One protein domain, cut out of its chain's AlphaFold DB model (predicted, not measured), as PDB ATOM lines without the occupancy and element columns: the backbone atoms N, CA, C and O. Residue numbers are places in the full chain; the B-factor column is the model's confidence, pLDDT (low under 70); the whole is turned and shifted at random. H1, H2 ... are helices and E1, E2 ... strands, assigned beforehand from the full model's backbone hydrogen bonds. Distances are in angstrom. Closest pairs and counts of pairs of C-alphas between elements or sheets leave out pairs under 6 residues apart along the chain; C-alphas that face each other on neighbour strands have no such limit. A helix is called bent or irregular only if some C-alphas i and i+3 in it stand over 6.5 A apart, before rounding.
ATOM      1  N   HIS A   4      17.995  -8.281 -29.098       87.62
ATOM      2  CA  HIS A   4      18.286  -8.472 -27.675       87.62
ATOM      3  C   HIS A   4      19.592  -9.233 -27.376       87.62
ATOM      4  O   HIS A   4      20.006  -9.287 -26.220       87.62
ATOM      5  N   TRP A   5      20.230  -9.839 -28.382       90.38
ATOM      6  CA  TRP A   5      21.550 -10.464 -28.259       90.38
ATOM      7  C   TRP A   5      22.695  -9.579 -28.756       90.38
ATOM      8  O   TRP A   5      23.853  -9.986 -28.676       90.38
ATOM      9  N   PHE A   6      22.405  -8.398 -29.304       93.25
ATOM     10  CA  PHE A   6      23.432  -7.519 -29.846       93.25
ATOM     11  C   PHE A   6      24.035  -6.619 -28.771       93.25
ATOM     12  O   PHE A   6      23.371  -6.174 -27.838       93.25
ATOM     13  N   ASP A   7      25.305  -6.279 -28.976       93.62
ATOM     14  CA  ASP A   7      25.907  -5.085 -28.394       93.62
ATOM     15  C   ASP A   7      25.300  -3.869 -29.118       93.62
ATOM     16  O   ASP A   7      25.728  -3.501 -30.217       93.62
ATOM     17  N   MET A   8      24.217  -3.324 -28.554       94.94
ATOM     18  CA  MET A   8      23.403  -2.293 -29.208       94.94
ATOM     19  C   MET A   8      24.202  -1.037 -29.596       94.94
ATOM     20  O   MET A   8      24.058  -0.603 -30.740       94.94
ATOM     21  N   PRO A   9      25.095  -0.477 -28.753       94.50
ATOM     22  CA  PRO A   9      25.945   0.649 -29.150       94.50
ATOM     23  C   PRO A   9      26.815   0.358 -30.375       94.50
ATOM     24  O   PRO A   9      26.905   1.173 -31.303       94.50
ATOM     25  N   LYS A  10      27.436  -0.829 -30.436       96.44
ATOM     26  CA  LYS A  10      28.221  -1.233 -31.614       96.44
ATOM     27  C   LYS A  10      27.340  -1.446 -32.838       96.44
ATOM     28  O   LYS A  10      27.722  -1.035 -33.934       96.44
ATOM     29  N   PHE A  11      26.168  -2.050 -32.658       97.00
ATOM     30  CA  PHE A  11      25.192  -2.244 -33.727       97.00
ATOM     31  C   PHE A  11      24.758  -0.905 -34.334       97.00
ATOM     32  O   PHE A  11      24.840  -0.738 -35.552       97.00
ATOM     33  N   TRP A  12      24.378   0.074 -33.511       97.62
ATOM     34  CA  TRP A  12      23.964   1.397 -33.978       97.62
ATOM     35  C   TRP A  12      25.096   2.135 -34.697       97.62
ATOM     36  O   TRP A  12      24.868   2.716 -35.759       97.62
ATOM     37  N   ASN A  13      26.328   2.058 -34.195       96.88
ATOM     38  CA  ASN A  13      27.491   2.610 -34.892       96.88
ATOM     39  C   ASN A  13      27.715   1.961 -36.267       96.88
ATOM     40  O   ASN A  13      28.003   2.649 -37.249       96.88
ATOM     41  N   ALA A  14      27.588   0.637 -36.363       97.50
ATOM     42  CA  ALA A  14      27.752  -0.084 -37.622       97.50
ATOM     43  C   ALA A  14      26.634   0.250 -38.623       97.50
ATOM     44  O   ALA A  14      26.918   0.563 -39.780       97.50
ATOM     45  N   ALA A  15      25.375   0.256 -38.177       97.19
ATOM     46  CA  ALA A  15      24.229   0.605 -39.012       97.19
ATOM     47  C   ALA A  15      24.335   2.039 -39.557       97.19
ATOM     48  O   ALA A  15      24.086   2.267 -40.743       97.19
ATOM     49  N   ALA A  16      24.814   2.987 -38.745       96.56
ATOM     50  CA  ALA A  16      25.001   4.371 -39.167       96.56
ATOM     51  C   ALA A  16      26.035   4.503 -40.295       96.56
ATOM     52  O   ALA A  16      25.897   5.381 -41.139       96.56
ATOM     53  N   LYS A  17      27.048   3.633 -40.369       96.69
ATOM     54  CA  LYS A  17      28.036   3.654 -41.465       96.69
ATOM     55  C   LYS A  17      27.464   3.148 -42.792       96.69
ATOM     56  O   LYS A  17      27.927   3.567 -43.845       96.69
ATOM     57  N   LEU A  18      26.476   2.255 -42.737       97.12
ATOM     58  CA  LEU A  18      25.910   1.587 -43.913       97.12
ATOM     59  C   LEU A  18      24.695   2.316 -44.490       97.12
ATOM     60  O   LEU A  18      24.468   2.296 -45.698       97.12
ATOM     61  N   LEU A  19      23.899   2.954 -43.634       97.06
ATOM     62  CA  LEU A  19      22.704   3.666 -44.066       97.06
ATOM     63  C   LEU A  19      23.060   4.976 -44.778       97.06
ATOM     64  O   LEU A  19      23.904   5.749 -44.324       97.06
ATOM     65  N   LYS A  20      22.357   5.265 -45.874       96.38
ATOM     66  CA  LYS A  20      22.324   6.609 -46.471       96.38
ATOM     67  C   LYS A  20      21.545   7.573 -45.553       96.38
ATOM     68  O   LYS A  20      20.761   7.085 -44.736       96.38
ATOM     69  N   PRO A  21      21.729   8.902 -45.677       94.69
ATOM     70  CA  PRO A  21      20.867   9.876 -45.000       94.69
ATOM     71  C   PRO A  21      19.380   9.585 -45.254       94.69
ATOM     72  O   PRO A  21      19.012   9.191 -46.364       94.69
ATOM     73  N   GLY A  22      18.545   9.679 -44.216       93.88
ATOM     74  CA  GLY A  22      17.132   9.263 -44.249       93.88
ATOM     75  C   GLY A  22      16.890   7.742 -44.266       93.88
ATOM     76  O   GLY A  22      15.742   7.285 -44.270       93.88
ATOM     77  N   GLY A  23      17.956   6.934 -44.264       97.44
ATOM     78  CA  GLY A  23      17.898   5.477 -44.172       97.44
ATOM     79  C   GLY A  23      17.236   5.002 -42.878       97.44
ATOM     80  O   GLY A  23      17.133   5.736 -41.898       97.44
ATOM     81  N   THR A  24      16.740   3.765 -42.873       97.56
ATOM     82  CA  THR A  24      15.917   3.239 -41.775       97.56
ATOM     83  C   THR A  24      16.455   1.913 -41.260       97.56
ATOM     84  O   THR A  24      16.724   1.010 -42.050       97.56
ATOM     85  N   VAL A  25      16.545   1.776 -39.939       97.56
ATOM     86  CA  VAL A  25      16.625   0.474 -39.270       97.56
ATOM     87  C   VAL A  25      15.226   0.098 -38.798       97.56
ATOM     88  O   VAL A  25      14.581   0.882 -38.105       97.56
ATOM     89  N   ALA A  26      14.766  -1.099 -39.159       96.50
ATOM     90  CA  ALA A  26      13.537  -1.678 -38.636       96.50
ATOM     91  C   ALA A  26      13.881  -2.891 -37.768       96.50
ATOM     92  O   ALA A  26      14.440  -3.877 -38.253       96.50
ATOM     93  N   LEU A  27      13.553  -2.811 -36.483       95.88
ATOM     94  CA  LEU A  27      13.718  -3.886 -35.513       95.88
ATOM     95  C   LEU A  27      12.338  -4.406 -35.123       95.88
ATOM     96  O   LEU A  27      11.443  -3.608 -34.871       95.88
ATOM     97  N   TRP A  28      12.147  -5.723 -35.040       93.06
ATOM     98  CA  TRP A  28      10.862  -6.273 -34.617       93.06
ATOM     99  C   TRP A  28      10.963  -7.523 -33.744       93.06
ATOM    100  O   TRP A  28      11.875  -8.348 -33.891       93.06
ATOM    101  N   THR A  29       9.982  -7.697 -32.865       88.75
ATOM    102  CA  THR A  29       9.786  -8.939 -32.117       88.75
ATOM    103  C   THR A  29       8.311  -9.236 -31.908       88.75
ATOM    104  O   THR A  29       7.515  -8.321 -31.729       88.75
ATOM    105  N   ALA A  30       7.965 -10.523 -31.913       85.56
ATOM    106  CA  ALA A  30       6.709 -10.979 -31.340       85.56
ATOM    107  C   ALA A  30       6.895 -11.103 -29.825       85.56
ATOM    108  O   ALA A  30       7.945 -11.555 -29.362       85.56
ATOM    109  N   PHE A  31       5.893 -10.689 -29.065       82.06
ATOM    110  CA  PHE A  31       5.894 -10.791 -27.614       82.06
ATOM    111  C   PHE A  31       4.467 -10.995 -27.115       82.06
ATOM    112  O   PHE A  31       3.502 -10.668 -27.805       82.06
ATOM    113  N   ARG A  32       4.332 -11.582 -25.928       76.88
ATOM    114  CA  ARG A  32       3.032 -11.755 -25.284       76.88
ATOM    115  C   ARG A  32       2.785 -10.539 -24.406       76.88
ATOM    116  O   ARG A  32       3.572 -10.295 -23.491       76.88
ATOM    117  N   GLN A  33       1.711  -9.808 -24.672       70.44
ATOM    118  CA  GLN A  33       1.277  -8.690 -23.853       70.44
ATOM    119  C   GLN A  33       0.960  -9.215 -22.447       70.44
ATOM    120  O   GLN A  33      -0.037  -9.897 -22.212       70.44
ATOM    121  N   SER A  34       1.861  -8.937 -21.508       57.69
ATOM    122  CA  SER A  34       1.613  -9.130 -20.085       57.69
ATOM    123  C   SER A  34       0.647  -8.035 -19.624       57.69
ATOM    124  O   SER A  34       0.889  -6.852 -19.869       57.69
ATOM    125  N   GLY A  35      -0.431  -8.406 -18.924       46.72
ATOM    126  CA  GLY A  35      -1.343  -7.441 -18.290       46.72
ATOM    127  C   GLY A  35      -0.672  -6.577 -17.213       46.72
ATOM    128  O   GLY A  35      -1.263  -5.614 -16.735       46.72
ATOM    129  N   VAL A  60      -6.641 -23.774 -20.028       80.81
ATOM    130  CA  VAL A  60      -5.444 -23.852 -20.877       80.81
ATOM    131  C   VAL A  60      -4.590 -22.598 -20.716       80.81
ATOM    132  O   VAL A  60      -3.388 -22.690 -20.460       80.81
ATOM    133  N   GLN A  61      -5.198 -21.418 -20.770       78.56
ATOM    134  CA  GLN A  61      -4.509 -20.153 -20.566       78.56
ATOM    135  C   GLN A  61      -3.860 -20.073 -19.181       78.56
ATOM    136  O   GLN A  61      -2.700 -19.666 -19.081       78.56
ATOM    137  N   THR A  62      -4.575 -20.489 -18.135       84.25
ATOM    138  CA  THR A  62      -4.061 -20.482 -16.754       84.25
ATOM    139  C   THR A  62      -2.817 -21.360 -16.614       84.25
ATOM    140  O   THR A  62      -1.819 -20.931 -16.040       84.25
ATOM    141  N   LEU A  63      -2.837 -22.561 -17.201       88.19
ATOM    142  CA  LEU A  63      -1.693 -23.477 -17.202       88.19
ATOM    143  C   LEU A  63      -0.462 -22.884 -17.893       88.19
ATOM    144  O   LEU A  63       0.662 -23.053 -17.422       88.19
ATOM    145  N   LEU A  64      -0.664 -22.179 -19.006       84.56
ATOM    146  CA  LEU A  64       0.428 -21.558 -19.754       84.56
ATOM    147  C   LEU A  64       1.039 -20.358 -19.024       84.56
ATOM    148  O   LEU A  64       2.246 -20.142 -19.127       84.56
ATOM    149  N   GLU A  65       0.232 -19.573 -18.307       82.25
ATOM    150  CA  GLU A  65       0.748 -18.477 -17.475       82.25
ATOM    151  C   GLU A  65       1.505 -19.005 -16.253       82.25
ATOM    152  O   GLU A  65       2.607 -18.536 -15.981       82.25
ATOM    153  N   ASP A  66       0.979 -20.026 -15.571       86.75
ATOM    154  CA  ASP A  66       1.666 -20.691 -14.457       86.75
ATOM    155  C   ASP A  66       3.027 -21.252 -14.890       86.75
ATOM    156  O   ASP A  66       4.061 -20.976 -14.279       86.75
ATOM    157  N   PHE A  67       3.057 -21.967 -16.016       90.06
ATOM    158  CA  PHE A  67       4.294 -22.495 -16.578       90.06
ATOM    159  C   PHE A  67       5.318 -21.391 -16.870       90.06
ATOM    160  O   PHE A  67       6.506 -21.520 -16.573       90.06
ATOM    161  N   ARG A  68       4.871 -20.263 -17.423       84.62
ATOM    162  CA  ARG A  68       5.750 -19.132 -17.726       84.62
ATOM    163  C   ARG A  68       6.278 -18.461 -16.455       84.62
ATOM    164  O   ARG A  68       7.489 -18.282 -16.326       84.62
ATOM    165  N   GLU A  69       5.388 -18.062 -15.553       84.31
ATOM    166  CA  GLU A  69       5.727 -17.195 -14.421       84.31
ATOM    167  C   GLU A  69       6.331 -17.955 -13.240       84.31
ATOM    168  O   GLU A  69       7.230 -17.426 -12.584       84.31
ATOM    169  N   ASN A  70       5.904 -19.194 -12.997       87.19
ATOM    170  CA  ASN A  70       6.338 -19.966 -11.833       87.19
ATOM    171  C   ASN A  70       7.402 -21.016 -12.181       87.19
ATOM    172  O   ASN A  70       8.306 -21.240 -11.380       87.19
ATOM    173  N   VAL A  71       7.351 -21.624 -13.375       90.62
ATOM    174  CA  VAL A  71       8.319 -22.671 -13.769       90.62
ATOM    175  C   VAL A  71       9.511 -22.094 -14.536       90.62
ATOM    176  O   VAL A  71      10.662 -22.360 -14.194       90.62
ATOM    177  N   LEU A  72       9.271 -21.285 -15.575       90.12
ATOM    178  CA  LEU A  72      10.332 -20.826 -16.484       90.12
ATOM    179  C   LEU A  72      11.023 -19.526 -16.064       90.12
ATOM    180  O   LEU A  72      12.153 -19.266 -16.495       90.12
ATOM    181  N   ARG A  73      10.379 -18.697 -15.242       88.00
ATOM    182  CA  ARG A  73      10.911 -17.395 -14.819       88.00
ATOM    183  C   ARG A  73      12.325 -17.460 -14.218       88.00
ATOM    184  O   ARG A  73      13.143 -16.643 -14.648       88.00
ATOM    185  N   PRO A  74      12.683 -18.422 -13.339       90.44
ATOM    186  CA  PRO A  74      14.047 -18.535 -12.803       90.44
ATOM    187  C   PRO A  74      15.126 -18.776 -13.870       90.44
ATOM    188  O   PRO A  74      16.297 -18.487 -13.649       90.44
ATOM    189  N   TYR A  75      14.733 -19.270 -15.046       90.56
ATOM    190  CA  TYR A  75      15.618 -19.585 -16.167       90.56
ATOM    191  C   TYR A  75      15.571 -18.511 -17.263       90.56
ATOM    192  O   TYR A  75      16.045 -18.728 -18.384       90.56
ATOM    193  N   SER A  76      14.992 -17.340 -16.990       86.38
ATOM    194  CA  SER A  76      14.986 -16.201 -17.914       86.38
ATOM    195  C   SER A  76      16.300 -15.420 -17.856       86.38
ATOM    196  O   SER A  76      16.872 -15.217 -16.793       86.38
ATOM    197  N   SER A  77      16.790 -14.975 -19.016       85.69
ATOM    198  CA  SER A  77      17.925 -14.045 -19.108       85.69
ATOM    199  C   SER A  77      17.439 -12.616 -19.345       85.69
ATOM    200  O   SER A  77      16.329 -12.424 -19.845       85.69
ATOM    201  N   THR A  78      18.292 -11.614 -19.116       83.12
ATOM    202  CA  THR A  78      17.998 -10.207 -19.455       83.12
ATOM    203  C   THR A  78      17.563 -10.042 -20.915       83.12
ATOM    204  O   THR A  78      16.562  -9.392 -21.193       83.12
ATOM    205  N   GLY A  79      18.239 -10.708 -21.861       82.56
ATOM    206  CA  GLY A  79      17.835 -10.686 -23.275       82.56
ATOM    207  C   GLY A  79      16.466 -11.334 -23.537       82.56
ATOM    208  O   GLY A  79      15.724 -10.889 -24.414       82.56
ATOM    209  N   SER A  80      16.098 -12.349 -22.744       82.38
ATOM    210  CA  SER A  80      14.757 -12.951 -22.809       82.38
ATOM    211  C   SER A  80      13.703 -11.950 -22.339       82.38
ATOM    212  O   SER A  80      12.671 -11.811 -22.982       82.38
ATOM    213  N   GLN A  81      13.992 -11.206 -21.268       82.81
ATOM    214  CA  GLN A  81      13.100 -10.174 -20.745       82.81
ATOM    215  C   GLN A  81      12.886  -9.037 -21.751       82.81
ATOM    216  O   GLN A  81      11.746  -8.751 -22.096       82.81
ATOM    217  N   ILE A  82      13.965  -8.483 -22.321       87.06
ATOM    218  CA  ILE A  82      13.889  -7.422 -23.345       87.06
ATOM    219  C   ILE A  82      12.974  -7.838 -24.507       87.06
ATOM    220  O   ILE A  82      12.201  -7.034 -25.025       87.06
ATOM    221  N   THR A  83      13.039  -9.105 -24.915       86.19
ATOM    222  CA  THR A  83      12.189  -9.656 -25.979       86.19
ATOM    223  C   THR A  83      10.743  -9.844 -25.543       86.19
ATOM    224  O   THR A  83       9.835  -9.486 -26.290       86.19
ATOM    225  N   ASN A  84      10.532 -10.389 -24.345       82.50
ATOM    226  CA  ASN A  84       9.207 -10.652 -23.787       82.50
ATOM    227  C   ASN A  84       8.414  -9.372 -23.504       82.50
ATOM    228  O   ASN A  84       7.189  -9.422 -23.541       82.50
ATOM    229  N   ASP A  85       9.103  -8.250 -23.302       84.38
ATOM    230  CA  ASP A  85       8.502  -6.933 -23.084       84.38
ATOM    231  C   ASP A  85       8.433  -6.112 -24.388       84.38
ATOM    232  O   ASP A  85       8.269  -4.894 -24.375       84.38
ATOM    233  N   GLY A  86       8.603  -6.749 -25.552       88.56
ATOM    234  CA  GLY A  86       8.437  -6.082 -26.843       88.56
ATOM    235  C   GLY A  86       9.463  -4.973 -27.092       88.56
ATOM    236  O   GLY A  86       9.118  -3.929 -27.655       88.56
ATOM    237  N   TYR A  87      10.709  -5.175 -26.651       91.44
ATOM    238  CA  TYR A  87      11.826  -4.236 -26.807       91.44
ATOM    239  C   TYR A  87      11.623  -2.862 -26.151       91.44
ATOM    240  O   TYR A  87      12.257  -1.895 -26.570       91.44
ATOM    241  N   VAL A  88      10.778  -2.754 -25.120       90.12
ATOM    242  CA  VAL A  88      10.591  -1.495 -24.370       90.12
ATOM    243  C   VAL A  88      11.913  -0.979 -23.784       90.12
ATOM    244  O   VAL A  88      12.226   0.202 -23.941       90.12
ATOM    245  N   ASP A  89      12.717  -1.881 -23.215       89.12
ATOM    246  CA  ASP A  89      14.016  -1.571 -22.598       89.12
ATOM    247  C   ASP A  89      15.215  -1.832 -23.529       89.12
ATOM    248  O   ASP A  89      16.359  -1.932 -23.081       89.12
ATOM    249  N   LEU A  90      14.986  -1.978 -24.841       92.12
ATOM    250  CA  LEU A  90      16.091  -2.102 -25.792       92.12
ATOM    251  C   LEU A  90      16.864  -0.777 -25.851       92.12
ATOM    252  O   LEU A  90      16.269   0.280 -26.051       92.12
ATOM    253  N   LEU A  91      18.191  -0.836 -25.715       94.06
ATOM    254  CA  LEU A  91      19.032   0.359 -25.743       94.06
ATOM    255  C   LEU A  91      18.994   1.018 -27.133       94.06
ATOM    256  O   LEU A  91      19.421   0.429 -28.134       94.06
ATOM    257  N   MET A  92      18.485   2.246 -27.187       96.50
ATOM    258  CA  MET A  92      18.278   3.003 -28.421       96.50
ATOM    259  C   MET A  92      19.496   3.882 -28.740       96.50
ATOM    260  O   MET A  92      20.276   4.194 -27.840       96.50
ATOM    261  N   PRO A  93      19.692   4.336 -29.994       96.94
ATOM    262  CA  PRO A  93      20.914   5.060 -30.349       96.94
ATOM    263  C   PRO A  93      21.032   6.428 -29.669       96.94
ATOM    264  O   PRO A  93      22.133   6.948 -29.539       96.94
ATOM    265  N   TRP A  94      19.922   7.021 -29.231       96.00
ATOM    266  CA  TRP A  94      19.917   8.273 -28.470       96.00
ATOM    267  C   TRP A  94      20.175   8.091 -26.973       96.00
ATOM    268  O   TRP A  94      20.304   9.087 -26.267       96.00
ATOM    269  N   ASP A  95      20.240   6.852 -26.487       93.75
ATOM    270  CA  ASP A  95      20.617   6.558 -25.105       93.75
ATOM    271  C   ASP A  95      22.162   6.496 -24.948       93.75
ATOM    272  O   ASP A  95      22.666   6.487 -23.827       93.75
ATOM    273  N   ASP A  96      22.922   6.517 -26.057       92.12
ATOM    274  CA  ASP A  96      24.392   6.594 -26.095       92.12
ATOM    275  C   ASP A  96      24.854   7.905 -26.779       92.12
ATOM    276  O   ASP A  96      24.527   8.137 -27.949       92.12
ATOM    277  N   PRO A  97      25.651   8.763 -26.104       92.19
ATOM    278  CA  PRO A  97      26.144  10.023 -26.669       92.19
ATOM    279  C   PRO A  97      26.909   9.881 -27.993       92.19
ATOM    280  O   PRO A  97      26.895  10.801 -28.809       92.19
ATOM    281  N   THR A  98      27.574   8.747 -28.223       93.31
ATOM    282  CA  THR A  98      28.380   8.496 -29.428       93.31
ATOM    283  C   THR A  98      27.532   8.222 -30.667       93.31
ATOM    284  O   THR A  98      27.983   8.477 -31.782       93.31
ATOM    285  N   THR A  99      26.298   7.740 -30.488       95.94
ATOM    286  CA  THR A  99      25.365   7.453 -31.587       95.94
ATOM    287  C   THR A  99      24.190   8.420 -31.658       95.94
ATOM    288  O   THR A  99      23.522   8.463 -32.690       95.94
ATOM    289  N   ALA A 100      23.949   9.226 -30.621       95.19
ATOM    290  CA  ALA A 100      22.761  10.073 -30.513       95.19
ATOM    291  C   ALA A 100      22.592  11.065 -31.672       95.19
ATOM    292  O   ALA A 100      21.477  11.267 -32.140       95.19
ATOM    293  N   SER A 101      23.683  11.652 -32.170       96.31
ATOM    294  CA  SER A 101      23.650  12.609 -33.285       96.31
ATOM    295  C   SER A 101      23.534  11.957 -34.667       96.31
ATOM    296  O   SER A 101      23.310  12.657 -35.652       96.31
ATOM    297  N   LEU A 102      23.690  10.633 -34.762       96.88
ATOM    298  CA  LEU A 102      23.636   9.897 -36.030       96.88
ATOM    299  C   LEU A 102      22.201   9.537 -36.436       96.88
ATOM    300  O   LEU A 102      21.968   9.141 -37.579       96.88
ATOM    301  N   TYR A 103      21.250   9.649 -35.509       97.56
ATOM    302  CA  TYR A 103      19.870   9.217 -35.696       97.56
ATOM    303  C   TYR A 103      18.881  10.300 -35.278       97.56
ATOM    304  O   TYR A 103      19.053  10.975 -34.267       97.56
ATOM    305  N   ASP A 104      17.805  10.431 -36.046       96.31
ATOM    306  CA  ASP A 104      16.723  11.359 -35.758       96.31
ATOM    307  C   ASP A 104      15.685  10.682 -34.857       96.31
ATOM    308  O   ASP A 104      14.859   9.881 -35.308       96.31
ATOM    309  N   ARG A 105      15.714  11.019 -33.564       95.81
ATOM    310  CA  ARG A 105      14.735  10.529 -32.586       95.81
ATOM    311  C   ARG A 105      13.314  11.011 -32.888       95.81
ATOM    312  O   ARG A 105      12.380  10.262 -32.627       95.81
ATOM    313  N   GLY A 106      13.145  12.226 -33.413       95.06
ATOM    314  CA  GLY A 106      11.831  12.819 -33.684       95.06
ATOM    315  C   GLY A 106      11.098  12.129 -34.833       95.06
ATOM    316  O   GLY A 106       9.884  11.962 -34.773       95.06
ATOM    317  N   SER A 107      11.846  11.659 -35.833       94.38
ATOM    318  CA  SER A 107      11.312  10.879 -36.960       94.38
ATOM    319  C   SER A 107      11.316   9.360 -36.728       94.38
ATOM    320  O   SER A 107      10.957   8.597 -37.628       94.38
ATOM    321  N   SER A 108      11.748   8.900 -35.549       95.62
ATOM    322  CA  SER A 108      11.768   7.486 -35.157       95.62
ATOM    323  C   SER A 108      10.525   7.120 -34.340       95.62
ATOM    324  O   SER A 108       9.987   7.943 -33.601       95.62
ATOM    325  N   SER A 109      10.064   5.873 -34.434       94.94
ATOM    326  CA  SER A 109       8.821   5.427 -33.792       94.94
ATOM    327  C   SER A 109       8.889   3.982 -33.299       94.94
ATOM    328  O   SER A 109       9.647   3.158 -33.810       94.94
ATOM    329  N   ARG A 110       8.061   3.657 -32.300       93.06
ATOM    330  CA  ARG A 110       7.724   2.278 -31.924       93.06
ATOM    331  C   ARG A 110       6.234   2.075 -32.150       93.06
ATOM    332  O   ARG A 110       5.425   2.861 -31.668       93.06
ATOM    333  N   HIS A 111       5.899   1.005 -32.847       90.75
ATOM    334  CA  HIS A 111       4.539   0.557 -33.085       90.75
ATOM    335  C   HIS A 111       4.321  -0.779 -32.393       90.75
ATOM    336  O   HIS A 111       5.212  -1.630 -32.366       90.75
ATOM    337  N   GLU A 112       3.129  -0.950 -31.848       89.25
ATOM    338  CA  GLU A 112       2.659  -2.209 -31.302       89.25
ATOM    339  C   GLU A 112       1.472  -2.647 -32.141       89.25
ATOM    340  O   GLU A 112       0.493  -1.917 -32.250       89.25
ATOM    341  N   LEU A 113       1.621  -3.784 -32.810       86.19
ATOM    342  CA  LEU A 113       0.639  -4.317 -33.740       86.19
ATOM    343  C   LEU A 113      -0.018  -5.531 -33.095       86.19
ATOM    344  O   LEU A 113       0.673  -6.496 -32.758       86.19
ATOM    345  N   THR A 114      -1.331  -5.477 -32.918       80.12
ATOM    346  CA  THR A 114      -2.111  -6.507 -32.229       80.12
ATOM    347  C   THR A 114      -3.099  -7.191 -33.172       80.12
ATOM    348  O   THR A 114      -3.331  -6.748 -34.302       80.12
ATOM    349  N   ALA A 115      -3.759  -8.240 -32.679       74.50
ATOM    350  CA  ALA A 115      -4.883  -8.866 -33.368       74.50
ATOM    351  C   ALA A 115      -5.998  -7.866 -33.737       74.50
ATOM    352  O   ALA A 115      -6.585  -7.976 -34.814       74.50
ATOM    353  N   LYS A 116      -6.252  -6.851 -32.891       73.50
ATOM    354  CA  LYS A 116      -7.266  -5.806 -33.136       73.50
ATOM    355  C   LYS A 116      -6.936  -4.939 -34.351       73.50
ATOM    356  O   LYS A 116      -7.840  -4.425 -35.000       73.50
ATOM    357  N   ASP A 117      -5.654  -4.830 -34.673       75.56
ATOM    358  CA  ASP A 117      -5.142  -4.073 -35.812       75.56
ATOM    359  C   ASP A 117      -5.094  -4.926 -37.098       75.56
ATOM    360  O   ASP A 117      -4.574  -4.491 -38.122       75.56
ATOM    361  N   GLY A 118      -5.595  -6.168 -37.051       73.19
ATOM    362  CA  GLY A 118      -5.513  -7.137 -38.148       73.19
ATOM    363  C   GLY A 118      -4.141  -7.809 -38.281       73.19
ATOM    364  O   GLY A 118      -3.933  -8.620 -39.187       73.19
ATOM    365  N   TYR A 119      -3.204  -7.514 -37.376       69.62
ATOM    366  CA  TYR A 119      -1.865  -8.090 -37.368       69.62
ATOM    367  C   TYR A 119      -1.821  -9.291 -36.437       69.62
ATOM    368  O   TYR A 119      -1.537  -9.198 -35.246       69.62
ATOM    369  N   PHE A 120      -2.100 -10.453 -37.016       67.00
ATOM    370  CA  PHE A 120      -2.056 -11.717 -36.304       67.00
ATOM    371  C   PHE A 120      -0.726 -12.420 -36.582       67.00
ATOM    372  O   PHE A 120      -0.433 -12.720 -37.747       67.00
ATOM    373  N   PRO A 121       0.076 -12.769 -35.565       59.31
ATOM    374  CA  PRO A 121       1.176 -13.699 -35.744       59.31
ATOM    375  C   PRO A 121       0.620 -15.128 -35.916       59.31
ATOM    376  O   PRO A 121       0.878 -16.008 -35.100       59.31
ATOM    377  N   LYS A 122      -0.115 -15.379 -37.014       54.06
ATOM    378  CA  LYS A 122      -0.616 -16.704 -37.427       54.06
ATOM    379  C   LYS A 122       0.434 -17.825 -37.326       54.06
ATOM    380  O   LYS A 122       0.072 -18.906 -36.892       54.06
ATOM    381  N   PRO A 123       1.726 -17.624 -37.664       50.66
ATOM    382  CA  PRO A 123       2.706 -18.708 -37.549       50.66
ATOM    383  C   PRO A 123       3.172 -19.004 -36.113       50.66
ATOM    384  O   PRO A 123       3.763 -20.056 -35.889       50.66
ATOM    385  N   TYR A 124       2.941 -18.112 -35.142       51.12
ATOM    386  CA  TYR A 124       3.310 -18.366 -33.740       51.12
ATOM    387  C   TYR A 124       2.257 -19.177 -32.993       51.12
ATOM    388  O   TYR A 124       2.565 -19.824 -31.994       51.12
ATOM    389  N   LEU A 125       1.025 -19.150 -33.487       54.19
ATOM    390  CA  LEU A 125      -0.100 -19.865 -32.918       54.19
ATOM    391  C   LEU A 125      -0.627 -20.736 -34.036       54.19
ATOM    392  O   LEU A 125      -1.463 -20.274 -34.805       54.19
ATOM    393  N   MET A 126      -0.003 -21.920 -34.148       55.03
ATOM    394  CA  MET A 126      -0.520 -23.141 -34.780       55.03
ATOM    395  C   MET A 126      -1.815 -22.867 -35.533       55.03
ATOM    396  O   MET A 126      -2.809 -22.610 -34.864       55.03
ATOM    397  N   ASP A 127      -1.786 -22.862 -36.869       49.72
ATOM    398  CA  ASP A 127      -2.955 -22.573 -37.706       49.72
ATOM    399  C   ASP A 127      -4.227 -23.194 -37.099       49.72
ATOM    400  O   ASP A 127      -4.426 -24.404 -37.150       49.72
ATOM    401  N   ASN A 128      -5.037 -22.355 -36.443       49.59
ATOM    402  CA  ASN A 128      -6.260 -22.760 -35.754       49.59
ATOM    403  C   ASN A 128      -7.421 -22.860 -36.748       49.59
ATOM    404  O   ASN A 128      -8.583 -22.829 -36.333       49.59
ATOM    405  N   ASN A 129      -7.141 -22.944 -38.056       50.88
ATOM    406  CA  ASN A 129      -8.153 -23.401 -38.986       50.88
ATOM    407  C   ASN A 129      -8.779 -24.674 -38.399       50.88
ATOM    408  O   ASN A 129      -8.038 -25.559 -37.963       50.88
ATOM    409  N   PRO A 130     -10.117 -24.762 -38.333       46.34
ATOM    410  CA  PRO A 130     -10.797 -25.987 -37.951       46.34
ATOM    411  C   PRO A 130     -10.525 -27.034 -39.038       46.34
ATOM    412  O   PRO A 130     -11.301 -27.209 -39.970       46.34
ATOM    413  N   GLY A 131      -9.348 -27.644 -38.971       55.16
ATOM    414  CA  GLY A 131      -8.916 -28.787 -39.752       55.16
ATOM    415  C   GLY A 131      -8.917 -30.038 -38.880       55.16
ATOM    416  O   GLY A 131      -8.889 -29.946 -37.651       55.16
ATOM    417  N   ASP A 132      -8.925 -31.187 -39.553       59.91
ATOM    418  CA  ASP A 132      -8.997 -32.564 -39.035       59.91
ATOM    419  C   ASP A 132      -7.888 -32.978 -38.039       59.91
ATOM    420  O   ASP A 132      -7.842 -34.140 -37.638       59.91
ATOM    421  N   ASP A 133      -6.995 -32.071 -37.621       70.50
ATOM    422  CA  ASP A 133      -5.903 -32.390 -36.697       70.50
ATOM    423  C   ASP A 133      -6.474 -32.877 -35.350       70.50
ATOM    424  O   ASP A 133      -7.182 -32.158 -34.627       70.50
ATOM    425  N   SER A 134      -6.111 -34.105 -34.996       82.81
ATOM    426  CA  SER A 134      -6.430 -34.743 -33.721       82.81
ATOM    427  C   SER A 134      -5.827 -33.979 -32.534       82.81
ATOM    428  O   SER A 134      -4.856 -33.224 -32.664       82.81
ATOM    429  N   LEU A 135      -6.371 -34.192 -31.329       82.06
ATOM    430  CA  LEU A 135      -5.805 -33.626 -30.094       82.06
ATOM    431  C   LEU A 135      -4.322 -34.005 -29.923       82.06
ATOM    432  O   LEU A 135      -3.515 -33.181 -29.489       82.06
ATOM    433  N   ASP A 136      -3.953 -35.225 -30.313       87.62
ATOM    434  CA  ASP A 136      -2.578 -35.719 -30.246       87.62
ATOM    435  C   ASP A 136      -1.639 -34.937 -31.166       87.62
ATOM    436  O   ASP A 136      -0.565 -34.522 -30.733       87.62
ATOM    437  N   GLU A 137      -2.048 -34.672 -32.407       84.94
ATOM    438  CA  GLU A 137      -1.254 -33.878 -33.354       84.94
ATOM    439  C   GLU A 137      -1.072 -32.441 -32.860       84.94
ATOM    440  O   GLU A 137       0.036 -31.897 -32.916       84.94
ATOM    441  N   LYS A 138      -2.123 -31.836 -32.294       80.06
ATOM    442  CA  LYS A 138      -2.053 -30.486 -31.712       80.06
ATOM    443  C   LYS A 138      -1.079 -30.428 -30.536       80.06
ATOM    444  O   LYS A 138      -0.217 -29.546 -30.499       80.06
ATOM    445  N   LEU A 139      -1.163 -31.386 -29.611       85.19
ATOM    446  CA  LEU A 139      -0.259 -31.472 -28.460       85.19
ATOM    447  C   LEU A 139       1.190 -31.734 -28.885       85.19
ATOM    448  O   LEU A 139       2.088 -31.081 -28.363       85.19
ATOM    449  N   GLN A 140       1.436 -32.605 -29.868       87.62
ATOM    450  CA  GLN A 140       2.790 -32.868 -30.379       87.62
ATOM    451  C   GLN A 140       3.424 -31.625 -31.006       87.62
ATOM    452  O   GLN A 140       4.594 -31.312 -30.754       87.62
ATOM    453  N   ARG A 141       2.668 -30.882 -31.821       82.38
ATOM    454  CA  ARG A 141       3.172 -29.630 -32.394       82.38
ATOM    455  C   ARG A 141       3.459 -28.611 -31.289       82.38
ATOM    456  O   ARG A 141       4.498 -27.947 -31.329       82.38
ATOM    457  N   PHE A 142       2.577 -28.499 -30.294       84.06
ATOM    458  CA  PHE A 142       2.758 -27.586 -29.166       84.06
ATOM    459  C   PHE A 142       3.964 -27.964 -28.290       84.06
ATOM    460  O   PHE A 142       4.770 -27.097 -27.956       84.06
ATOM    461  N   GLU A 143       4.173 -29.251 -28.008       89.38
ATOM    462  CA  GLU A 143       5.359 -29.770 -27.316       89.38
ATOM    463  C   GLU A 143       6.647 -29.374 -28.051       89.38
ATOM    464  O   GLU A 143       7.611 -28.910 -27.433       89.38
ATOM    465  N   LYS A 144       6.663 -29.488 -29.384       87.12
ATOM    466  CA  LYS A 144       7.806 -29.075 -30.212       87.12
ATOM    467  C   LYS A 144       8.064 -27.568 -30.138       87.12
ATOM    468  O   LYS A 144       9.222 -27.153 -30.096       87.12
ATOM    469  N   LEU A 145       7.008 -26.752 -30.109       83.81
ATOM    470  CA  LEU A 145       7.122 -25.304 -29.932       83.81
ATOM    471  C   LEU A 145       7.727 -24.968 -28.565       83.81
ATOM    472  O   LEU A 145       8.711 -24.234 -28.507       83.81
ATOM    473  N   VAL A 146       7.196 -25.535 -27.480       87.75
ATOM    474  CA  VAL A 146       7.696 -25.290 -26.117       87.75
ATOM    475  C   VAL A 146       9.165 -25.702 -25.978       87.75
ATOM    476  O   VAL A 146       9.965 -24.933 -25.448       87.75
ATOM    477  N   ASN A 147       9.555 -26.851 -26.536       89.19
ATOM    478  CA  ASN A 147      10.948 -27.315 -26.538       89.19
ATOM    479  C   ASN A 147      11.913 -26.405 -27.319       89.19
ATOM    480  O   ASN A 147      13.123 -26.510 -27.158       89.19
ATOM    481  N   SER A 148      11.416 -25.494 -28.162       86.00
ATOM    482  CA  SER A 148      12.270 -24.519 -28.856       86.00
ATOM    483  C   SER A 148      12.629 -23.298 -27.999       86.00
ATOM    484  O   SER A 148      13.492 -22.502 -28.379       86.00
ATOM    485  N   PHE A 149      11.982 -23.118 -26.843       86.75
ATOM    486  CA  PHE A 149      12.186 -21.941 -26.008       86.75
ATOM    487  C   PHE A 149      13.549 -21.976 -25.316       86.75
ATOM    488  O   PHE A 149      13.901 -22.916 -24.608       86.75
ATOM    489  N   GLY A 150      14.308 -20.882 -25.434       86.81
ATOM    490  CA  GLY A 150      15.619 -20.773 -24.788       86.81
ATOM    491  C   GLY A 150      15.574 -20.907 -23.259       86.81
ATOM    492  O   GLY A 150      16.556 -21.336 -22.660       86.81
ATOM    493  N   THR A 151      14.451 -20.566 -22.619       90.25
ATOM    494  CA  THR A 151      14.209 -20.790 -21.182       90.25
ATOM    495  C   THR A 151      14.067 -22.273 -20.845       90.25
ATOM    496  O   THR A 151      14.660 -22.711 -19.864       90.25
ATOM    497  N   VAL A 152      13.369 -23.051 -21.681       93.00
ATOM    498  CA  VAL A 152      13.261 -24.514 -21.545       93.00
ATOM    499  C   VAL A 152      14.634 -25.158 -21.719       93.00
ATOM    500  O   VAL A 152      15.051 -25.919 -20.854       93.00
ATOM    501  N   ASN A 153      15.405 -24.760 -22.734       92.69
ATOM    502  CA  ASN A 153      16.770 -25.268 -22.924       92.69
ATOM    503  C   ASN A 153      17.678 -24.981 -21.714       92.69
ATOM    504  O   ASN A 153      18.519 -25.801 -21.347       92.69
ATOM    505  N   ARG A 154      17.529 -23.810 -21.078       94.00
ATOM    506  CA  ARG A 154      18.278 -23.467 -19.857       94.00
ATOM    507  C   ARG A 154      17.824 -24.281 -18.648       94.00
ATOM    508  O   ARG A 154      18.685 -24.679 -17.869       94.00
ATOM    509  N   TRP A 155      16.527 -24.555 -18.519       94.94
ATOM    510  CA  TRP A 155      16.014 -25.479 -17.509       94.94
ATOM    511  C   TRP A 155      16.560 -26.895 -17.723       94.94
ATOM    512  O   TRP A 155      17.122 -27.473 -16.800       94.94
ATOM    513  N   GLN A 156      16.500 -27.418 -18.948       94.94
ATOM    514  CA  GLN A 156      16.998 -28.753 -19.299       94.94
ATOM    515  C   GLN A 156      18.495 -28.885 -18.999       94.94
ATOM    516  O   GLN A 156      18.934 -29.856 -18.395       94.94
ATOM    517  N   LYS A 157      19.291 -27.861 -19.328       94.94
ATOM    518  CA  LYS A 157      20.723 -27.833 -18.995       94.94
ATOM    519  C   LYS A 157      20.994 -27.890 -17.485       94.94
ATOM    520  O   LYS A 157      22.036 -28.403 -17.089       94.94
ATOM    521  N   ALA A 158      20.108 -27.327 -16.666       95.88
ATOM    522  CA  ALA A 158      20.237 -27.327 -15.211       95.88
ATOM    523  C   ALA A 158      19.710 -28.610 -14.550       95.88
ATOM    524  O   ALA A 158      20.073 -28.866 -13.409       95.88
ATOM    525  N   ASN A 159      18.887 -29.392 -15.256       95.94
ATOM    526  CA  ASN A 159      18.272 -30.614 -14.741       95.94
ATOM    527  C   ASN A 159      18.360 -31.763 -15.778       95.94
ATOM    528  O   ASN A 159      17.331 -32.248 -16.255       95.94
ATOM    529  N   PRO A 160      19.569 -32.164 -16.215       96.19
ATOM    530  CA  PRO A 160      19.743 -33.125 -17.307       96.19
ATOM    531  C   PRO A 160      19.185 -34.525 -17.008       96.19
ATOM    532  O   PRO A 160      18.772 -35.228 -17.927       96.19
ATOM    533  N   GLU A 161      19.166 -34.935 -15.742       96.44
ATOM    534  CA  GLU A 161      18.756 -36.265 -15.280       96.44
ATOM    535  C   GLU A 161      17.242 -36.505 -15.306       96.44
ATOM    536  O   GLU A 161      16.810 -37.656 -15.329       96.44
ATOM    537  N   ILE A 162      16.442 -35.437 -15.324       94.75
ATOM    538  CA  ILE A 162      14.974 -35.517 -15.359       94.75
ATOM    539  C   ILE A 162      14.390 -35.251 -16.750       94.75
ATOM    540  O   ILE A 162      13.178 -35.326 -16.933       94.75
ATOM    541  N   ILE A 163      15.223 -34.968 -17.756       93.94
ATOM    542  CA  ILE A 163      14.747 -34.781 -19.131       93.94
ATOM    543  C   ILE A 163      14.125 -36.086 -19.638       93.94
ATOM    544  O   ILE A 163      14.743 -37.149 -19.590       93.94
ATOM    545  N   GLY A 164      12.908 -35.995 -20.167       88.75
ATOM    546  CA  GLY A 164      12.171 -37.140 -20.700       88.75
ATOM    547  C   GLY A 164      11.571 -38.075 -19.647       88.75
ATOM    548  O   GLY A 164      10.947 -39.063 -20.033       88.75
ATOM    549  N   THR A 165      11.717 -37.781 -18.352       94.25
ATOM    550  CA  THR A 165      11.015 -38.506 -17.285       94.25
ATOM    551  C   THR A 165       9.620 -37.919 -17.056       94.25
ATOM    552  O   THR A 165       9.227 -36.917 -17.661       94.25
ATOM    553  N   GLU A 166       8.853 -38.526 -16.150       91.75
ATOM    554  CA  GLU A 166       7.548 -37.995 -15.750       91.75
ATOM    555  C   GLU A 166       7.637 -36.614 -15.075       91.75
ATOM    556  O   GLU A 166       6.638 -35.885 -15.079       91.75
ATOM    557  N   ASP A 167       8.813 -36.250 -14.556       92.81
ATOM    558  CA  ASP A 167       9.088 -34.987 -13.867       92.81
ATOM    559  C   ASP A 167       9.634 -33.893 -14.806       92.81
ATOM    560  O   ASP A 167       9.863 -32.759 -14.380       92.81
ATOM    561  N   ASP A 168       9.809 -34.198 -16.096       94.44
ATOM    562  CA  ASP A 168      10.149 -33.200 -17.108       94.44
ATOM    563  C   ASP A 168       9.049 -32.129 -17.175       94.44
ATOM    564  O   ASP A 168       7.868 -32.425 -17.389       94.44
ATOM    565  N   ILE A 169       9.429 -30.858 -17.027       95.81
ATOM    566  CA  ILE A 169       8.482 -29.736 -17.004       95.81
ATOM    567  C   ILE A 169       7.631 -29.647 -18.276       95.81
ATOM    568  O   ILE A 169       6.470 -29.235 -18.206       95.81
ATOM    569  N   VAL A 170       8.161 -30.057 -19.431       95.00
ATOM    570  CA  VAL A 170       7.418 -30.074 -20.694       95.00
ATOM    571  C   VAL A 170       6.416 -31.225 -20.690       95.00
ATOM    572  O   VAL A 170       5.265 -31.019 -21.074       95.00
ATOM    573  N   LYS A 171       6.796 -32.408 -20.185       94.88
ATOM    574  CA  LYS A 171       5.875 -33.551 -20.033       94.88
ATOM    575  C   LYS A 171       4.750 -33.236 -19.054       94.88
ATOM    576  O   LYS A 171       3.585 -33.472 -19.376       94.88
ATOM    577  N   ILE A 172       5.071 -32.624 -17.913       95.56
ATOM    578  CA  ILE A 172       4.081 -32.143 -16.940       95.56
ATOM    579  C   ILE A 172       3.099 -31.179 -17.613       95.56
ATOM    580  O   ILE A 172       1.886 -31.346 -17.463       95.56
ATOM    581  N   LEU A 173       3.595 -30.195 -18.372       94.06
ATOM    582  CA  LEU A 173       2.735 -29.250 -19.084       94.06
ATOM    583  C   LEU A 173       1.827 -29.966 -20.094       94.06
ATOM    584  O   LEU A 173       0.624 -29.716 -20.091       94.06
ATOM    585  N   MET A 174       2.361 -30.876 -20.916       93.50
ATOM    586  CA  MET A 174       1.566 -31.589 -21.925       93.50
ATOM    587  C   MET A 174       0.470 -32.457 -21.294       93.50
ATOM    588  O   MET A 174      -0.653 -32.465 -21.795       93.50
ATOM    589  N   ARG A 175       0.747 -33.130 -20.165       94.44
ATOM    590  CA  ARG A 175      -0.277 -33.888 -19.419       94.44
ATOM    591  C   ARG A 175      -1.388 -32.976 -18.901       94.44
ATOM    592  O   ARG A 175      -2.563 -33.298 -19.058       94.44
ATOM    593  N   LYS A 176      -1.033 -31.823 -18.321       93.50
ATOM    594  CA  LYS A 176      -2.019 -30.849 -17.822       93.50
ATOM    595  C   LYS A 176      -2.871 -30.264 -18.954       93.50
ATOM    596  O   LYS A 176      -4.077 -30.127 -18.787       93.50
ATOM    597  N   LEU A 177      -2.265 -29.953 -20.104       89.94
ATOM    598  CA  LEU A 177      -2.981 -29.445 -21.281       89.94
ATOM    599  C   LEU A 177      -3.923 -30.489 -21.884       89.94
ATOM    600  O   LEU A 177      -5.041 -30.141 -22.250       89.94
ATOM    601  N   ARG A 178      -3.504 -31.759 -21.945       91.25
ATOM    602  CA  ARG A 178      -4.373 -32.861 -22.373       91.25
ATOM    603  C   ARG A 178      -5.601 -32.979 -21.477       91.25
ATOM    604  O   ARG A 178      -6.708 -32.948 -21.993       91.25
ATOM    605  N   ALA A 179      -5.403 -33.046 -20.160       90.94
ATOM    606  CA  ALA A 179      -6.511 -33.142 -19.212       90.94
ATOM    607  C   ALA A 179      -7.472 -31.945 -19.335       90.94
ATOM    608  O   ALA A 179      -8.686 -32.119 -19.347       90.94
ATOM    609  N   ALA A 180      -6.935 -30.731 -19.500       87.94
ATOM    610  CA  ALA A 180      -7.753 -29.540 -19.715       87.94
ATOM    611  C   ALA A 180      -8.555 -29.590 -21.029       87.94
ATOM    612  O   ALA A 180      -9.685 -29.114 -21.050       87.94
ATOM    613  N   ALA A 181      -7.991 -30.158 -22.099       85.19
ATOM    614  CA  ALA A 181      -8.687 -30.331 -23.372       85.19
ATOM    615  C   ALA A 181      -9.750 -31.439 -23.309       85.19
ATOM    616  O   ALA A 181     -10.830 -31.280 -23.863       85.19
ATOM    617  N   GLU A 182      -9.472 -32.552 -22.628       87.00
ATOM    618  CA  GLU A 182     -10.428 -33.651 -22.423       87.00
ATOM    619  C   GLU A 182     -11.649 -33.196 -21.607       87.00
ATOM    620  O   GLU A 182     -12.779 -33.505 -21.986       87.00
ATOM    621  N   ASP A 183     -11.435 -32.378 -20.570       85.81
ATOM    622  CA  ASP A 183     -12.503 -31.711 -19.809       85.81
ATOM    623  C   ASP A 183     -13.394 -30.810 -20.692       85.81
ATOM    624  O   ASP A 183     -14.559 -30.593 -20.361       85.81
ATOM    625  N   ASP A 184     -12.853 -30.287 -21.798       81.06
ATOM    626  CA  ASP A 184     -13.530 -29.399 -22.758       81.06
ATOM    627  C   ASP A 184     -13.963 -30.145 -24.039       81.06
ATOM    628  O   ASP A 184     -14.015 -29.592 -25.138       81.06
ATOM    629  N   GLY A 185     -14.240 -31.450 -23.928       80.94
ATOM    630  CA  GLY A 185     -14.741 -32.263 -25.042       80.94
ATOM    631  C   GLY A 185     -13.678 -32.650 -26.075       80.94
ATOM    632  O   GLY A 185     -14.007 -32.915 -27.230       80.94
ATOM    633  N   GLY A 186     -12.406 -32.683 -25.673       77.06
ATOM    634  CA  GLY A 186     -11.261 -33.005 -26.532       77.06
ATOM    635  C   GLY A 186     -10.727 -31.813 -27.331       77.06
ATOM    636  O   GLY A 186      -9.905 -31.995 -28.234       77.06
ATOM    637  N   ILE A 187     -11.179 -30.595 -27.023       74.19
ATOM    638  CA  ILE A 187     -10.812 -29.378 -27.744       74.19
ATOM    639  C   ILE A 187      -9.670 -28.674 -27.009       74.19
ATOM    640  O   ILE A 187      -9.809 -28.216 -25.881       74.19
ATOM    641  N   LEU A 188      -8.523 -28.537 -27.676       76.50
ATOM    642  CA  LEU A 188      -7.440 -27.671 -27.211       76.50
ATOM    643  C   LEU A 188      -7.585 -26.291 -27.856       76.50
ATOM    644  O   LEU A 188      -7.141 -26.083 -28.988       76.50
ATOM    645  N   ASN A 189      -8.211 -25.352 -27.145       71.12
ATOM    646  CA  ASN A 189      -8.355 -23.982 -27.624       71.12
ATOM    647  C   ASN A 189      -7.131 -23.123 -27.256       71.12
ATOM    648  O   ASN A 189      -6.867 -22.859 -26.087       71.12
ATOM    649  N   LEU A 190      -6.393 -22.662 -28.269       71.31
ATOM    650  CA  LEU A 190      -5.265 -21.733 -28.118       71.31
ATOM    651  C   LEU A 190      -5.575 -20.332 -28.672       71.31
ATOM    652  O   LEU A 190      -4.685 -19.484 -28.738       71.31
ATOM    653  N   SER A 191      -6.813 -20.055 -29.093       67.69
ATOM    654  CA  SER A 191      -7.181 -18.755 -29.667       67.69
ATOM    655  C   SER A 191      -7.100 -17.632 -28.631       67.69
ATOM    656  O   SER A 191      -6.622 -16.547 -28.941       67.69
ATOM    657  N   SER A 192      -7.461 -17.911 -27.375       66.81
ATOM    658  CA  SER A 192      -7.366 -16.953 -26.265       66.81
ATOM    659  C   SER A 192      -5.920 -16.544 -25.959       66.81
ATOM    660  O   SER A 192      -5.657 -15.452 -25.453       66.81
ATOM    661  N   LEU A 193      -4.959 -17.417 -26.271       67.81
ATOM    662  CA  LEU A 193      -3.536 -17.110 -26.201       67.81
ATOM    663  C   LEU A 193      -3.122 -16.198 -27.359       67.81
ATOM    664  O   LEU A 193      -2.293 -15.310 -27.173       67.81
ATOM    665  N   ALA A 194      -3.704 -16.408 -28.536       66.19
ATOM    666  CA  ALA A 194      -3.353 -15.693 -29.748       66.19
ATOM    667  C   ALA A 194      -3.641 -14.194 -29.675       66.19
ATOM    668  O   ALA A 194      -2.788 -13.383 -30.041       66.19
ATOM    669  N   ASP A 195      -4.782 -13.836 -29.094       68.69
ATOM    670  CA  ASP A 195      -5.188 -12.445 -28.882       68.69
ATOM    671  C   ASP A 195      -4.285 -11.690 -27.895       68.69
ATOM    672  O   ASP A 195      -4.343 -10.465 -27.812       68.69
ATOM    673  N   LYS A 196      -3.426 -12.408 -27.156       74.00
ATOM    674  CA  LYS A 196      -2.444 -11.832 -26.229       74.00
ATOM    675  C   LYS A 196      -1.072 -11.620 -26.858       74.00
ATOM    676  O   LYS A 196      -0.178 -11.127 -26.172       74.00
ATOM    677  N   TYR A 197      -0.852 -12.000 -28.115       78.69
ATOM    678  CA  TYR A 197       0.406 -11.709 -28.801       78.69
ATOM    679  C   TYR A 197       0.323 -10.400 -29.582       78.69
ATOM    680  O   TYR A 197      -0.653 -10.112 -30.269       78.69
ATOM    681  N   ALA A 198       1.412  -9.645 -29.518       83.94
ATOM    682  CA  ALA A 198       1.624  -8.447 -30.307       83.94
ATOM    683  C   ALA A 198       2.988  -8.502 -31.000       83.94
ATOM    684  O   ALA A 198       3.892  -9.252 -30.613       83.94
ATOM    685  N   ILE A 199       3.144  -7.685 -32.034       87.19
ATOM    686  CA  ILE A 199       4.424  -7.430 -32.686       87.19
ATOM    687  C   ILE A 199       4.848  -6.012 -32.331       87.19
ATOM    688  O   ILE A 199       4.186  -5.044 -32.699       87.19
ATOM    689  N   ALA A 200       5.978  -5.884 -31.643       90.56
ATOM    690  CA  ALA A 200       6.647  -4.603 -31.504       90.56
ATOM    691  C   ALA A 200       7.504  -4.366 -32.747       90.56
ATOM    692  O   ALA A 200       8.326  -5.216 -33.098       90.56
ATOM    693  N   VAL A 201       7.338  -3.212 -33.390       93.00
ATOM    694  CA  VAL A 201       8.172  -2.744 -34.502       93.00
ATOM    695  C   VAL A 201       8.768  -1.398 -34.125       93.00
ATOM    696  O   VAL A 201       8.044  -0.446 -33.859       93.00
ATOM    697  N   ILE A 202      10.091  -1.305 -34.115       95.56
ATOM    698  CA  ILE A 202      10.828  -0.070 -33.870       95.56
ATOM    699  C   ILE A 202      11.450   0.378 -35.188       95.56
ATOM    700  O   ILE A 202      12.215  -0.362 -35.809       95.56
ATOM    701  N   ILE A 203      11.122   1.595 -35.597       97.31
ATOM    702  CA  ILE A 203      11.628   2.264 -36.787       97.31
ATOM    703  C   ILE A 203      12.574   3.367 -36.331       97.31
ATOM    704  O   ILE A 203      12.161   4.301 -35.648       97.31
ATOM    705  N   VAL A 204      13.843   3.268 -36.718       97.62
ATOM    706  CA  VAL A 204      14.876   4.255 -36.387       97.62
ATOM    707  C   VAL A 204      15.393   4.899 -37.664       97.62
ATOM    708  O   VAL A 204      15.854   4.202 -38.571       97.62
ATOM    709  N   LYS A 205      15.327   6.229 -37.737       97.31
ATOM    710  CA  LYS A 205      15.765   7.019 -38.894       97.31
ATOM    711  C   LYS A 205      17.182   7.538 -38.702       97.31
ATOM    712  O   LYS A 205      17.493   8.125 -37.670       97.31
ATOM    713  N   LYS A 206      18.037   7.336 -39.703       97.31
ATOM    714  CA  LYS A 206      19.346   7.986 -39.780       97.31
ATOM    715  C   LYS A 206      19.164   9.441 -40.226       97.31
ATOM    716  O   LYS A 206      18.367   9.682 -41.135       97.31
ATOM    717  N   VAL A 207      19.919  10.356 -39.608       93.62
ATOM    718  CA  VAL A 207      20.030  11.765 -40.042       93.62
ATOM    719  C   VAL A 207      20.549  11.848 -41.478       93.62
ATOM    720  O   VAL A 207      21.503  11.109 -41.825       93.62
TER     721      VAL A 207
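Overview. This is residues 4 to 35 and 60 to 207 of the 207 residues of an uncharacterized protein of Gibberella zeae (UniProt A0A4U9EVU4). Look for two lobes: a long, twisted three-stranded sheet with H1 and H3 over one face and no named helix over the other, and beyond one end of it a helical lobe of H2, H4, H5 and H6. In that lobe H6 packs between H2 and H4, and H5 packs across the last residues of H2; short H7 leads back into the sheet. The 180 printed residues hold seven named helices and three strands, in the order H1 E1 H2 H3 E2 H4 H5 H6 H7 E3, of mixed class; the sheet runs E1 E3 E2, antiparallel. It is loose, with a radius of gyration of the C-alphas of 19.9 A and spans of 58 by 40 by 27 A.

Along the chain. Find C-alpha 8 at (23.403, -2.293, -29.208); there H1, residues 8 to 18, begins. E1, residues 24 to 32, runs 25.7 A. After the cut comes H2, residues 60 to 75, 22.0 A long and irregular, with C-alphas 71 and 74 standing 7.1 A apart; it starts at C-alpha 60 at (-5.444, -23.852, -20.877). Next are H3, residues 78 to 84, and E2, residues 103 to 114, 27.2 A long, which bends by 73 degrees at residue 106. Then read H4, residues 135 to 147, 18.3 A; H5, residues 150 to 158; H6, residues 169 to 183, 21.3 A; and H7, residues 191 to 194. E3, residues 197 to 206, runs 29.4 A to C-alpha 206 at (19.346, 7.986, -39.780).

Arrangement. Start at inner strand E3: N 27 and O 202 lie 2.9 A apart toward E1, and N 111 and O 201 2.8 A apart toward E2, within hydrogen-bond range. H1 is on the sheet over E3, its Ala 16 C-alpha 6.7 A from that of Lys 206, the closest pair. H3, on the same face, stands up from the sheet over E1; their closest C-alphas, Asn 84 and Phe 31, are 5.1 A apart. H2 and H6 touch at a shallow tilt of 10 degrees, opposite ways, closest at C-alphas 60 and 177, 6.1 A. H6 and H4 touch at 28 degrees, also shallow and opposite ways, closest at C-alphas 174 and 139, 6.8 A. With residues 72 to 75 alone, H2 touches H5 at a steep tilt of 57 degrees, closest at C-alphas 75 and 151, 5.3 A. H7 is close to H2 but not clearly touching, C-alphas 193 and 61 being closest at 6.5 A. Each O i to N i+4 pair is within hydrogen-bond range in H1, H3, H4, H5 and H6, and 8 of 12 in H2; H7 is too short for one.

Size, cuts and confidence. The C-alphas of Ser 101 and Gly 185 are farthest apart, 59.6 A. Residues 36 to 59 are not printed, and C-alphas 35 and 60 stand 17.1 A apart across the cut. The links H3 to E2 and E2 to H4 are long. Mean pLDDT of the printed part is 85.7; look for values under 70 at residues 34 to 35, 119 to 132 and 191 to 195.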